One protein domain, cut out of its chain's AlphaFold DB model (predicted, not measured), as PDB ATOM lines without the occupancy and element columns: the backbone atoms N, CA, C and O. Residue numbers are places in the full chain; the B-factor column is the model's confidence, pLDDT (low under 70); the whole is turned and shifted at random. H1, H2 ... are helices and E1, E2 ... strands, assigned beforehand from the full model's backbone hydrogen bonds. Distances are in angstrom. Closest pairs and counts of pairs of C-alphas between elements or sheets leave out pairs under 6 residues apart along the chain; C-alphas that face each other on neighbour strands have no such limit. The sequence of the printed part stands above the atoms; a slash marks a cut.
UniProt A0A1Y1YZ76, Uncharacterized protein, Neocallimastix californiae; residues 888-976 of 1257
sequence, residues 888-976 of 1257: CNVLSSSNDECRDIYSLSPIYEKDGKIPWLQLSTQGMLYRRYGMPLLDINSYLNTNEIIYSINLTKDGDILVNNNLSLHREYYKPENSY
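AT A GLANCE: This is residues 888 to 976 of the 1257 residues of an uncharacterized protein of Neocallimastix californiae (UniProt A0A1Y1YZ76). What is the main picture? With little regular structure, two small antiparallel sheets meet near edge strands E1 and E2 amid loops, and short H1 grazes both. What makes it up? The printed part has 89 residues, 30 in named elements, mostly strand: E1 E2 E3 E4 H1 E5 E6 E7. The sheets run E1 E5 E6 E7 and E2 E3 E4; the whole is compact, radius of gyration of the C-alphas 13.1 A, spans 36 by 34 by 17 A.

IN THESE COORDINATES: Where is the larger sheet? E1 is residues 900 to 902, from C-alpha 900 at (85.388, -26.218, 4.020); E5 is 948 to 951, 10.3 A long; E6 is 957 to 959; E7 is 963 to 966, ending at C-alpha 966 at (91.510, -39.048, 0.664). Where is the rest? E2 is 917 to 919, E3 924 to 927, E4 932 to 935, H1 936 to 940.

HOW THE PARTS SIT: Which atoms pair? Within hydrogen-bond range are N 901 and O 949 of E1 and E5, 2.8 A, and N 918 and O 926 of hairpin E2 and E3, 2.9 A. What are E5 E6 E7 and E2 E3 E4? Each is a meander, each strand the antiparallel neighbour of the one before. How near are the sheets? The closest C-alphas of E1 and E2, Tyr 902 and Leu 919, are 6.5 A apart. In H1 every O i to N i+4 pair is within range.

THE WHOLE: Which link is long? E1 to E2, with 14 residues between them, is long. Where is confidence low? Residue 912 is under 70; the printed part has no cut.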
ATOM      1  N   CYS A 888      83.113 -24.290  14.682       87.44
ATOM      2  CA  CYS A 888      82.866 -25.673  14.286       87.44
ATOM      3  C   CYS A 888      83.629 -26.641  15.199       87.44
ATOM      4  O   CYS A 888      84.812 -26.867  14.984       87.44
ATOM      5  N   ASN A 889      82.962 -27.273  16.173       84.25
ATOM      6  CA  ASN A 889      83.595 -28.262  17.070       84.25
ATOM      7  C   ASN A 889      84.203 -29.469  16.326       84.25
ATOM      8  O   ASN A 889      85.104 -30.121  16.835       84.25
ATOM      9  N   VAL A 890      83.646 -29.792  15.158       87.25
ATOM     10  CA  VAL A 890      84.017 -30.890  14.260       87.25
ATOM     11  C   VAL A 890      83.710 -30.405  12.843       87.25
ATOM     12  O   VAL A 890      82.694 -29.732  12.637       87.25
ATOM     13  N   LEU A 891      84.551 -30.744  11.864       90.94
ATOM     14  CA  LEU A 891      84.214 -30.531  10.454       90.94
ATOM     15  C   LEU A 891      83.372 -31.702   9.953       90.94
ATOM     16  O   LEU A 891      83.720 -32.850  10.217       90.94
ATOM     17  N   SER A 892      82.280 -31.447   9.233       91.44
ATOM     18  CA  SER A 892      81.373 -32.503   8.783       91.44
ATOM     19  C   SER A 892      80.811 -32.275   7.387       91.44
ATOM     20  O   SER A 892      80.355 -31.181   7.052       91.44
ATOM     21  N   SER A 893      80.763 -33.350   6.598       92.31
ATOM     22  CA  SER A 893      80.241 -33.338   5.229       92.31
ATOM     23  C   SER A 893      78.771 -32.903   5.128       92.31
ATOM     24  O   SER A 893      78.350 -32.358   4.102       92.31
ATOM     25  N   SER A 894      77.991 -33.092   6.201       87.50
ATOM     26  CA  SER A 894      76.572 -32.730   6.276       87.50
ATOM     27  C   SER A 894      76.301 -31.296   6.752       87.50
ATOM     28  O   SER A 894      75.137 -30.915   6.844       87.50
ATOM     29  N   ASN A 895      77.328 -30.498   7.072       88.00
ATOM     30  CA  ASN A 895      77.176 -29.100   7.481       88.00
ATOM     31  C   ASN A 895      77.901 -28.174   6.493       88.00
ATOM     32  O   ASN A 895      79.108 -27.987   6.596       88.00
ATOM     33  N   ASP A 896      77.155 -27.561   5.570       82.31
ATOM     34  CA  ASP A 896      77.705 -26.702   4.511       82.31
ATOM     35  C   ASP A 896      78.468 -25.448   5.031       82.31
ATOM     36  O   ASP A 896      79.197 -24.832   4.256       82.31
ATOM     37  N   GLU A 897      78.375 -25.079   6.322       82.44
ATOM     38  CA  GLU A 897      79.229 -24.039   6.938       82.44
ATOM     39  C   GLU A 897      80.525 -24.584   7.565       82.44
ATOM     40  O   GLU A 897      81.528 -23.872   7.608       82.44
ATOM     41  N   CYS A 898      80.521 -25.840   8.022       87.38
ATOM     42  CA  CYS A 898      81.622 -26.498   8.739       87.38
ATOM     43  C   CYS A 898      82.205 -27.673   7.944       87.38
ATOM     44  O   CYS A 898      82.482 -28.733   8.500       87.38
ATOM     45  N   ARG A 899      82.364 -27.506   6.632       89.75
ATOM     46  CA  ARG A 899      82.887 -28.536   5.719       89.75
ATOM     47  C   ARG A 899      84.170 -28.122   5.001       89.75
ATOM     48  O   ARG A 899      84.961 -28.974   4.598       89.75
ATOM     49  N   ASP A 900      84.359 -26.815   4.857       88.94
ATOM     50  CA  ASP A 900      85.388 -26.218   4.020       88.94
ATOM     51  C   ASP A 900      86.366 -25.434   4.915       88.94
ATOM     52  O   ASP A 900      85.965 -24.514   5.630       88.94
ATOM     53  N   ILE A 901      87.650 -25.792   4.874       90.50
ATOM     54  CA  ILE A 901      88.747 -25.044   5.501       90.50
ATOM     55  C   ILE A 901      89.347 -24.129   4.439       90.50
ATOM     56  O   ILE A 901      89.628 -24.579   3.330       90.50
ATOM     57  N   TYR A 902      89.617 -22.874   4.785       90.62
ATOM     58  CA  TYR A 902      90.313 -21.927   3.915       90.62
ATOM     59  C   TYR A 902      91.572 -21.402   4.601       90.62
ATOM     60  O   TYR A 902      91.585 -21.204   5.818       90.62
ATOM     61  N   SER A 903      92.637 -21.155   3.834       88.88
ATOM     62  CA  SER A 903      93.883 -20.616   4.386       88.88
ATOM     63  C   SER A 903      93.625 -19.293   5.110       88.88
ATOM     64  O   SER A 903      92.878 -18.454   4.598       88.88
ATOM     65  N   LEU A 904      94.259 -19.098   6.269       82.06
ATOM     66  CA  LEU A 904      94.054 -17.960   7.185       82.06
ATOM     67  C   LEU A 904      92.692 -17.920   7.912       82.06
ATOM     68  O   LEU A 904      92.461 -16.981   8.665       82.06
ATOM     69  N   SER A 905      91.815 -18.920   7.751       86.81
ATOM     70  CA  SER A 905      90.554 -19.023   8.509       86.81
ATOM     71  C   SER A 905      90.684 -20.035   9.661       86.81
ATOM     72  O   SER A 905      90.483 -21.229   9.431       86.81
ATOM     73  N   PRO A 906      91.039 -19.610  10.892       87.81
ATOM     74  CA  PRO A 906      91.099 -20.496  12.055       87.81
ATOM     75  C   PRO A 906      89.716 -21.034  12.456       87.81
ATOM     76  O   PRO A 906      88.707 -20.324  12.386       87.81
ATOM     77  N   ILE A 907      89.687 -22.289  12.911       89.69
ATOM     78  CA  ILE A 907      88.477 -22.994  13.344       89.69
ATOM     79  C   ILE A 907      88.524 -23.206  14.859       89.69
ATOM     80  O   ILE A 907      89.471 -23.791  15.388       89.69
ATOM     81  N   TYR A 908      87.481 -22.750  15.547       88.25
ATOM     82  CA  TYR A 908      87.304 -22.831  16.993       88.25
ATOM     83  C   TYR A 908      86.174 -23.805  17.351       88.25
ATOM     84  O   TYR A 908      85.250 -24.041  16.573       88.25
ATOM     85  N   GLU A 909      86.234 -24.359  18.559       85.69
ATOM     86  CA  GLU A 909      85.048 -24.911  19.223       85.69
ATOM     87  C   GLU A 909      84.161 -23.763  19.724       85.69
ATOM     88  O   GLU A 909      84.663 -22.681  20.018       85.69
ATOM     89  N   LYS A 910      82.855 -24.004  19.868       75.06
ATOM     90  CA  LYS A 910      81.833 -22.966  20.124       75.06
ATOM     91  C   LYS A 910      81.988 -22.135  21.407       75.06
ATOM     92  O   LYS A 910      81.355 -21.090  21.505       75.06
ATOM     93  N   ASP A 911      82.851 -22.555  22.329       73.44
ATOM     94  CA  ASP A 911      83.234 -21.816  23.543       73.44
ATOM     95  C   ASP A 911      84.776 -21.734  23.709       73.44
ATOM     96  O   ASP A 911      85.301 -21.411  24.778       73.44
ATOM     97  N   GLY A 912      85.534 -22.077  22.661       68.75
ATOM     98  CA  GLY A 912      86.988 -22.230  22.694       68.75
ATOM     99  C   GLY A 912      87.748 -20.919  22.486       68.75
ATOM    100  O   GLY A 912      87.483 -20.175  21.549       68.75
ATOM    101  N   LYS A 913      88.772 -20.661  23.311       79.50
ATOM    102  CA  LYS A 913      89.682 -19.502  23.149       79.50
ATOM    103  C   LYS A 913      90.859 -19.742  22.193       79.50
ATOM    104  O   LYS A 913      91.597 -18.811  21.891       79.50
ATOM    105  N   ILE A 914      91.070 -20.982  21.755       83.38
ATOM    106  CA  ILE A 914      92.219 -21.416  20.946       83.38
ATOM    107  C   ILE A 914      91.664 -22.210  19.758       83.38
ATOM    108  O   ILE A 914      90.813 -23.075  19.988       83.38
ATOM    109  N   PRO A 915      92.110 -21.956  18.514       86.94
ATOM    110  CA  PRO A 915      91.637 -22.723  17.374       86.94
ATOM    111  C   PRO A 915      92.158 -24.158  17.454       86.94
ATOM    112  O   PRO A 915      93.324 -24.386  17.787       86.94
ATOM    113  N   TRP A 916      91.303 -25.134  17.154       89.44
ATOM    114  CA  TRP A 916      91.699 -26.544  17.130       89.44
ATOM    115  C   TRP A 916      92.252 -26.977  15.775       89.44
ATOM    116  O   TRP A 916      93.017 -27.939  15.733       89.44
ATOM    117  N   LEU A 917      91.932 -26.244  14.703       91.31
ATOM    118  CA  LEU A 917      92.447 -26.486  13.359       91.31
ATOM    119  C   LEU A 917      92.668 -25.171  12.595       91.31
ATOM    120  O   LEU A 917      91.825 -24.272  12.629       91.31
ATOM    121  N   GLN A 918      93.792 -25.059  11.886       91.00
ATOM    122  CA  GLN A 918      94.125 -23.896  11.056       91.00
ATOM    123  C   GLN A 918      94.965 -24.307   9.840       91.00
ATOM    124  O   GLN A 918      95.958 -25.019   9.977       91.00
ATOM    125  N   LEU A 919      94.596 -23.821   8.651       91.00
ATOM    126  CA  LEU A 919      95.364 -23.986   7.412       91.00
ATOM    127  C   LEU A 919      96.210 -22.732   7.139       91.00
ATOM    128  O   LEU A 919      95.676 -21.617   7.092       91.00
ATOM    129  N   SER A 920      97.518 -22.903   6.932       88.44
ATOM    130  CA  SER A 920      98.404 -21.825   6.482       88.44
ATOM    131  C   SER A 920      98.477 -21.729   4.957       88.44
ATOM    132  O   SER A 920      98.143 -22.663   4.230       88.44
ATOM    133  N   THR A 921      98.970 -20.595   4.461       80.50
ATOM    134  CA  THR A 921      99.171 -20.326   3.026       80.50
ATOM    135  C   THR A 921     100.325 -21.123   2.406       80.50
ATOM    136  O   THR A 921     100.514 -21.090   1.194       80.50
ATOM    137  N   GLN A 922     101.095 -21.851   3.220       83.31
ATOM    138  CA  GLN A 922     102.163 -22.758   2.788       83.31
ATOM    139  C   GLN A 922     101.703 -24.227   2.713       83.31
ATOM    140  O   GLN A 922     102.531 -25.103   2.481       83.31
ATOM    141  N   GLY A 923     100.412 -24.517   2.925       86.69
ATOM    142  CA  GLY A 923      99.882 -25.890   2.937       86.69
ATOM    143  C   GLY A 923     100.165 -26.680   4.217       86.69
ATOM    144  O   GLY A 923      99.947 -27.890   4.248       86.69
ATOM    145  N   MET A 924     100.608 -26.010   5.285       91.12
ATOM    146  CA  MET A 924     100.707 -26.615   6.610       91.12
ATOM    147  C   MET A 924      99.349 -26.564   7.312       91.12
ATOM    148  O   MET A 924      98.738 -25.499   7.441       91.12
ATOM    149  N   LEU A 925      98.898 -27.718   7.799       92.31
ATOM    150  CA  LEU A 925      97.733 -27.844   8.665       92.31
ATOM    151  C   LEU A 925      98.204 -27.925  10.122       92.31
ATOM    152  O   LEU A 925      99.029 -28.775  10.466       92.31
ATOM    153  N   TYR A 926      97.681 -27.046  10.971       91.56
ATOM    154  CA  TYR A 926      98.069 -26.880  12.372       91.56
ATOM    155  C   TYR A 926      96.917 -27.214  13.322       91.56
ATOM    156  O   TYR A 926      95.757 -26.947  13.005       91.56
ATOM    157  N   ARG A 927      97.249 -27.755  14.501       88.62
ATOM    158  CA  ARG A 927      96.328 -27.945  15.635       88.62
ATOM    159  C   ARG A 927      96.427 -26.804  16.656       88.62
ATOM    160  O   ARG A 927      97.184 -25.849  16.469       88.62
ATOM    161  N   ARG A 928      95.718 -26.960  17.784       84.88
ATOM    162  CA  ARG A 928      95.866 -26.144  19.005       84.88
ATOM    163  C   ARG A 928      97.335 -25.818  19.313       84.88
ATOM    164  O   ARG A 928      98.213 -26.671  19.175       84.88
ATOM    165  N   TYR A 929      97.578 -24.588  19.764       81.31
ATOM    166  CA  TYR A 929      98.913 -24.039  20.059       81.31
ATOM    167  C   TYR A 929      99.883 -23.995  18.859       81.31
ATOM    168  O   TYR A 929     101.092 -23.947  19.056       81.31
ATOM    169  N   GLY A 930      99.382 -24.017  17.617       80.94
ATOM    170  CA  GLY A 930     100.219 -23.856  16.421       80.94
ATOM    171  C   GLY A 930     101.164 -25.031  16.148       80.94
ATOM    172  O   GLY A 930     102.139 -24.884  15.415       80.94
ATOM    173  N   MET A 931     100.897 -26.211  16.717       85.75
ATOM    174  CA  MET A 931     101.688 -27.410  16.427       85.75
ATOM    175  C   MET A 931     101.279 -28.007  15.068       85.75
ATOM    176  O   MET A 931     100.081 -28.081  14.785       85.75
ATOM    177  N   PRO A 932     102.217 -28.438  14.207       89.62
ATOM    178  CA  PRO A 932     101.881 -28.998  12.900       89.62
ATOM    179  C   PRO A 932     101.235 -30.389  13.019       89.62
ATOM    180  O   PRO A 932     101.691 -31.229  13.792       89.62
ATOM    181  N   LEU A 933     100.190 -30.630  12.224       90.44
ATOM    182  CA  LEU A 933      99.542 -31.936  12.028       90.44
ATOM    183  C   LEU A 933      99.984 -32.609  10.728       90.44
ATOM    184  O   LEU A 933     100.172 -33.823  10.695       90.44
ATOM    185  N   LEU A 934     100.059 -31.837   9.640       91.69
ATOM    186  CA  LEU A 934     100.301 -32.351   8.294       91.69
ATOM    187  C   LEU A 934     100.889 -31.259   7.395       91.69
ATOM    188  O   LEU A 934     100.379 -30.140   7.360       91.69
ATOM    189  N   ASP A 935     101.923 -31.613   6.638       92.56
ATOM    190  CA  ASP A 935     102.368 -30.874   5.458       92.56
ATOM    191  C   ASP A 935     101.656 -31.467   4.235       92.56
ATOM    192  O   ASP A 935     101.942 -32.595   3.827       92.56
ATOM    193  N   ILE A 936     100.687 -30.737   3.679       92.06
ATOM    194  CA  ILE A 936      99.869 -31.221   2.558       92.06
ATOM    195  C   ILE A 936     100.669 -31.228   1.248       92.06
ATOM    196  O   ILE A 936     100.439 -32.090   0.400       92.06
ATOM    197  N   ASN A 937     101.644 -30.328   1.098       90.38
ATOM    198  CA  ASN A 937     102.499 -30.264  -0.087       90.38
ATOM    199  C   ASN A 937     103.454 -31.458  -0.142       90.38
ATOM    200  O   ASN A 937     103.566 -32.111  -1.180       90.38
ATOM    201  N   SER A 938     104.055 -31.808   0.998       90.50
ATOM    202  CA  SER A 938     104.853 -33.026   1.162       90.50
ATOM    203  C   SER A 938     104.003 -34.295   0.992       90.50
ATOM    204  O   SER A 938     104.380 -35.189   0.234       90.50
ATOM    205  N   TYR A 939     102.812 -34.355   1.606       90.44
ATOM    206  CA  TYR A 939     101.917 -35.522   1.530       90.44
ATOM    207  C   TYR A 939     101.404 -35.812   0.110       90.44
ATOM    208  O   TYR A 939     101.299 -36.972  -0.285       90.44
ATOM    209  N   LEU A 940     101.095 -34.768  -0.668       90.31
ATOM    210  CA  LEU A 940     100.617 -34.885  -2.053       90.31
ATOM    211  C   LEU A 940     101.738 -34.806  -3.104       90.31
ATOM    212  O   LEU A 940     101.452 -34.937  -4.294       90.31
ATOM    213  N   ASN A 941     102.992 -34.583  -2.691       88.94
ATOM    214  CA  ASN A 941     104.137 -34.308  -3.567       88.94
ATOM    215  C   ASN A 941     103.836 -33.204  -4.610       88.94
ATOM    216  O   ASN A 941     104.046 -33.379  -5.813       88.94
ATOM    217  N   THR A 942     103.300 -32.071  -4.145       86.31
ATOM    218  CA  THR A 942     102.896 -30.931  -4.984       86.31
ATOM    219  C   THR A 942     103.595 -29.631  -4.577       86.31
ATOM    220  O   THR A 942     104.010 -29.456  -3.436       86.31
ATOM    221  N   ASN A 943     103.716 -28.714  -5.540       84.12
ATOM    222  CA  ASN A 943     104.227 -27.351  -5.355       84.12
ATOM    223  C   ASN A 943     103.131 -26.290  -5.602       84.12
ATOM    224  O   ASN A 943     103.435 -25.118  -5.835       84.12
ATOM    225  N   GLU A 944     101.856 -26.694  -5.631       86.25
ATOM    226  CA  GLU A 944     100.727 -25.762  -5.731       86.25
ATOM    227  C   GLU A 944     100.521 -24.997  -4.411       86.25
ATOM    228  O   GLU A 944     100.808 -25.490  -3.323       86.25
ATOM    229  N   ILE A 945     100.016 -23.762  -4.492       88.38
ATOM    230  CA  ILE A 945      99.675 -22.985  -3.293       88.38
ATOM    231  C   ILE A 945      98.338 -23.498  -2.765       88.38
ATOM    232  O   ILE A 945      97.331 -23.436  -3.469       88.38
ATOM    233  N   ILE A 946      98.334 -24.008  -1.536       90.69
ATOM    234  CA  ILE A 946      97.154 -24.604  -0.907       90.69
ATOM    235  C   ILE A 946      96.341 -23.515  -0.199       90.69
ATOM    236  O   ILE A 946      96.809 -22.916   0.769       90.69
ATOM    237  N   TYR A 947      95.120 -23.276  -0.676       90.44
ATOM    238  CA  TYR A 947      94.213 -22.244  -0.162       90.44
ATOM    239  C   TYR A 947      92.882 -22.794   0.364       90.44
ATOM    240  O   TYR A 947      92.200 -22.084   1.111       90.44
ATOM    241  N   SER A 948      92.505 -24.035   0.026       91.75
ATOM    242  CA  SER A 948      91.312 -24.688   0.581       91.75
ATOM    243  C   SER A 948      91.448 -26.202   0.777       91.75
ATOM    244  O   SER A 948      92.205 -26.880   0.080       91.75
ATOM    245  N   ILE A 949      90.667 -26.730   1.724       92.69
ATOM    246  CA  ILE A 949      90.400 -28.160   1.937       92.69
ATOM    247  C   ILE A 949      88.878 -28.324   2.050       92.69
ATOM    248  O   ILE A 949      88.238 -27.577   2.788       92.69
ATOM    249  N   ASN A 950      88.293 -29.293   1.352       92.19
ATOM    250  CA  ASN A 950      86.854 -29.567   1.322       92.19
ATOM    251  C   ASN A 950      86.592 -31.041   1.667       92.19
ATOM    252  O   ASN A 950      87.170 -31.933   1.047       92.19
ATOM    253  N   LEU A 951      85.711 -31.300   2.637       93.62
ATOM    254  CA  LEU A 951      85.235 -32.648   2.963       93.62
ATOM    255  C   LEU A 951      83.935 -32.946   2.198       93.62
ATOM    256  O   LEU A 951      82.863 -32.503   2.599       93.62
ATOM    257  N   THR A 952      83.998 -33.684   1.094       91.38
ATOM    258  CA  THR A 952      82.826 -33.945   0.235       91.38
ATOM    259  C   THR A 952      81.718 -34.738   0.946       91.38
ATOM    260  O   THR A 952      81.939 -35.384   1.972       91.38
ATOM    261  N   LYS A 953      80.500 -34.723   0.379       90.12
ATOM    262  CA  LYS A 953      79.357 -35.503   0.895       90.12
ATOM    263  C   LYS A 953      79.564 -37.017   0.769       90.12
ATOM    264  O   LYS A 953      79.051 -37.745   1.612       90.12
ATOM    265  N   ASP A 954      80.380 -37.455  -0.187       89.94
ATOM    266  CA  ASP A 954      80.693 -38.864  -0.449       89.94
ATOM    267  C   ASP A 954      81.841 -39.426   0.418       89.94
ATOM    268  O   ASP A 954      82.025 -40.639   0.466       89.94
ATOM    269  N   GLY A 955      82.582 -38.560   1.125       89.31
ATOM    270  CA  GLY A 955      83.666 -38.926   2.049       89.31
ATOM    271  C   GLY A 955      85.069 -38.495   1.603       89.31
ATOM    272  O   GLY A 955      85.970 -38.406   2.435       89.31
ATOM    273  N   ASP A 956      85.269 -38.160   0.326       93.31
ATOM    274  CA  ASP A 956      86.549 -37.663  -0.194       93.31
ATOM    275  C   ASP A 956      86.988 -36.372   0.516       93.31
ATOM    276  O   ASP A 956      86.178 -35.462   0.722       93.31
ATOM    277  N   ILE A 957      88.287 -36.260   0.812       94.19
ATOM    278  CA  ILE A 957      88.918 -35.004   1.236       94.19
ATOM    279  C   ILE A 957      89.646 -34.427   0.025       94.19
ATOM    280  O   ILE A 957      90.646 -34.989  -0.439       94.19
ATOM    281  N   LEU A 958      89.147 -33.301  -0.475       92.94
ATOM    282  CA  LEU A 958      89.720 -32.565  -1.593       92.94
ATOM    283  C   LEU A 958      90.533 -31.367  -1.101       92.94
ATOM    284  O   LEU A 958      90.253 -30.787  -0.055       92.94
ATOM    285  N   VAL A 959      91.533 -30.986  -1.884       91.62
ATOM    286  CA  VAL A 959      92.422 -29.845  -1.651       91.62
ATOM    287  C   VAL A 959      92.380 -28.975  -2.903       91.62
ATOM    288  O   VAL A 959      92.414 -29.513  -4.009       91.62
ATOM    289  N   ASN A 960      92.227 -27.655  -2.747       90.19
ATOM    290  CA  ASN A 960      92.029 -26.692  -3.845       90.19
ATOM    291  C   ASN A 960      90.876 -27.053  -4.825       90.19
ATOM    292  O   ASN A 960      90.804 -26.530  -5.936       90.19
ATOM    293  N   ASN A 961      89.953 -27.926  -4.401       83.44
ATOM    294  CA  ASN A 961      88.876 -28.554  -5.187       83.44
ATOM    295  C   ASN A 961      89.335 -29.455  -6.364       83.44
ATOM    296  O   ASN A 961      88.485 -29.935  -7.112       83.44
ATOM    297  N   ASN A 962      90.639 -29.711  -6.541       84.06
ATOM    298  CA  ASN A 962      91.202 -30.490  -7.659       84.06
ATOM    299  C   ASN A 962      92.021 -31.714  -7.205       84.06
ATOM    300  O   ASN A 962      91.885 -32.800  -7.773       84.06
ATOM    301  N   LEU A 963      92.869 -31.549  -6.190       90.31
ATOM    302  CA  LEU A 963      93.701 -32.603  -5.619       90.31
ATOM    303  C   LEU A 963      92.914 -33.372  -4.552       90.31
ATOM    304  O   LEU A 963      91.963 -32.857  -3.967       90.31
ATOM    305  N   SER A 964      93.300 -34.619  -4.290       90.88
ATOM    306  CA  SER A 964      92.594 -35.508  -3.363       90.88
ATOM    307  C   SER A 964      93.575 -36.084  -2.350       90.88
ATOM    308  O   SER A 964      94.555 -36.728  -2.714       90.88
ATOM    309  N   LEU A 965      93.298 -35.803  -1.079       90.69
ATOM    310  CA  LEU A 965      94.055 -36.229   0.097       90.69
ATOM    311  C   LEU A 965      93.475 -37.528   0.681       90.69
ATOM    312  O   LEU A 965      94.207 -38.346   1.234       90.69
ATOM    313  N   HIS A 966      92.178 -37.763   0.468       91.62
ATOM    314  CA  HIS A 966      91.510 -39.048   0.664       91.62
ATOM    315  C   HIS A 966      90.376 -39.229  -0.357       91.62
ATOM    316  O   HIS A 966      89.823 -38.233  -0.838       91.62
ATOM    317  N   ARG A 967      90.008 -40.488  -0.634       90.25
ATOM    318  CA  ARG A 967      88.752 -40.877  -1.291       90.25
ATOM    319  C   ARG A 967      88.090 -42.040  -0.565       90.25
ATOM    320  O   ARG A 967      88.800 -42.948  -0.132       90.25
ATOM    321  N   GLU A 968      86.763 -42.047  -0.494       87.56
ATOM    322  CA  GLU A 968      86.010 -43.211  -0.014       87.56
ATOM    323  C   GLU A 968      86.041 -44.319  -1.081       87.56
ATOM    324  O   GLU A 968      85.609 -44.126  -2.217       87.56
ATOM    325  N   TYR A 969      86.545 -45.499  -0.712       79.12
ATOM    326  CA  TYR A 969      86.714 -46.630  -1.636       79.12
ATOM    327  C   TYR A 969      85.734 -47.790  -1.404       79.12
ATOM    328  O   TYR A 969      85.703 -48.708  -2.220       79.12
ATOM    329  N   TYR A 970      84.947 -47.789  -0.320       82.50
ATOM    330  CA  TYR A 970      84.001 -48.871  -0.023       82.50
ATOM    331  C   TYR A 970      82.564 -48.492  -0.380       82.50
ATOM    332  O   TYR A 970      81.975 -49.078  -1.288       82.50
ATOM    333  N   LYS A 971      81.979 -47.532   0.346       83.19
ATOM    334  CA  LYS A 971      80.597 -47.079   0.135       83.19
ATOM    335  C   LYS A 971      80.341 -45.761   0.878       83.19
ATOM    336  O   LYS A 971      80.575 -45.743   2.085       83.19
ATOM    337  N   PRO A 972      79.774 -44.732   0.219       84.62
ATOM    338  CA  PRO A 972      79.308 -43.520   0.885       84.62
ATOM    339  C   PRO A 972      78.315 -43.798   2.024       84.62
ATOM    340  O   PRO A 972      77.336 -44.539   1.860       84.62
ATOM    341  N   GLU A 973      78.570 -43.187   3.177       88.25
ATOM    342  CA  GLU A 973      77.704 -43.182   4.360       88.25
ATOM    343  C   GLU A 973      76.889 -41.880   4.506       88.25
ATOM    344  O   GLU A 973      77.037 -40.937   3.736       88.25
ATOM    345  N   ASN A 974      75.997 -41.823   5.508       87.81
ATOM    346  CA  ASN A 974      75.080 -40.693   5.727       87.81
ATOM    347  C   ASN A 974      75.795 -39.364   6.026       87.81
ATOM    348  O   ASN A 974      75.270 -38.291   5.726       87.81
ATOM    349  N   SER A 975      76.950 -39.434   6.685       92.38
ATOM    350  CA  SER A 975      77.799 -38.293   7.008       92.38
ATOM    351  C   SER A 975      79.217 -38.755   7.336       92.38
ATOM    352  O   SER A 975      79.450 -39.909   7.708       92.38
ATOM    353  N   TYR A 976      80.154 -37.819   7.212       94.81
ATOM    354  CA  TYR A 976      81.554 -37.977   7.579       94.81
ATOM    355  C   TYR A 976      81.970 -36.829   8.499       94.81
ATOM    356  O   TYR A 976      81.447 -35.713   8.373       94.81
TER     357      TYR A 976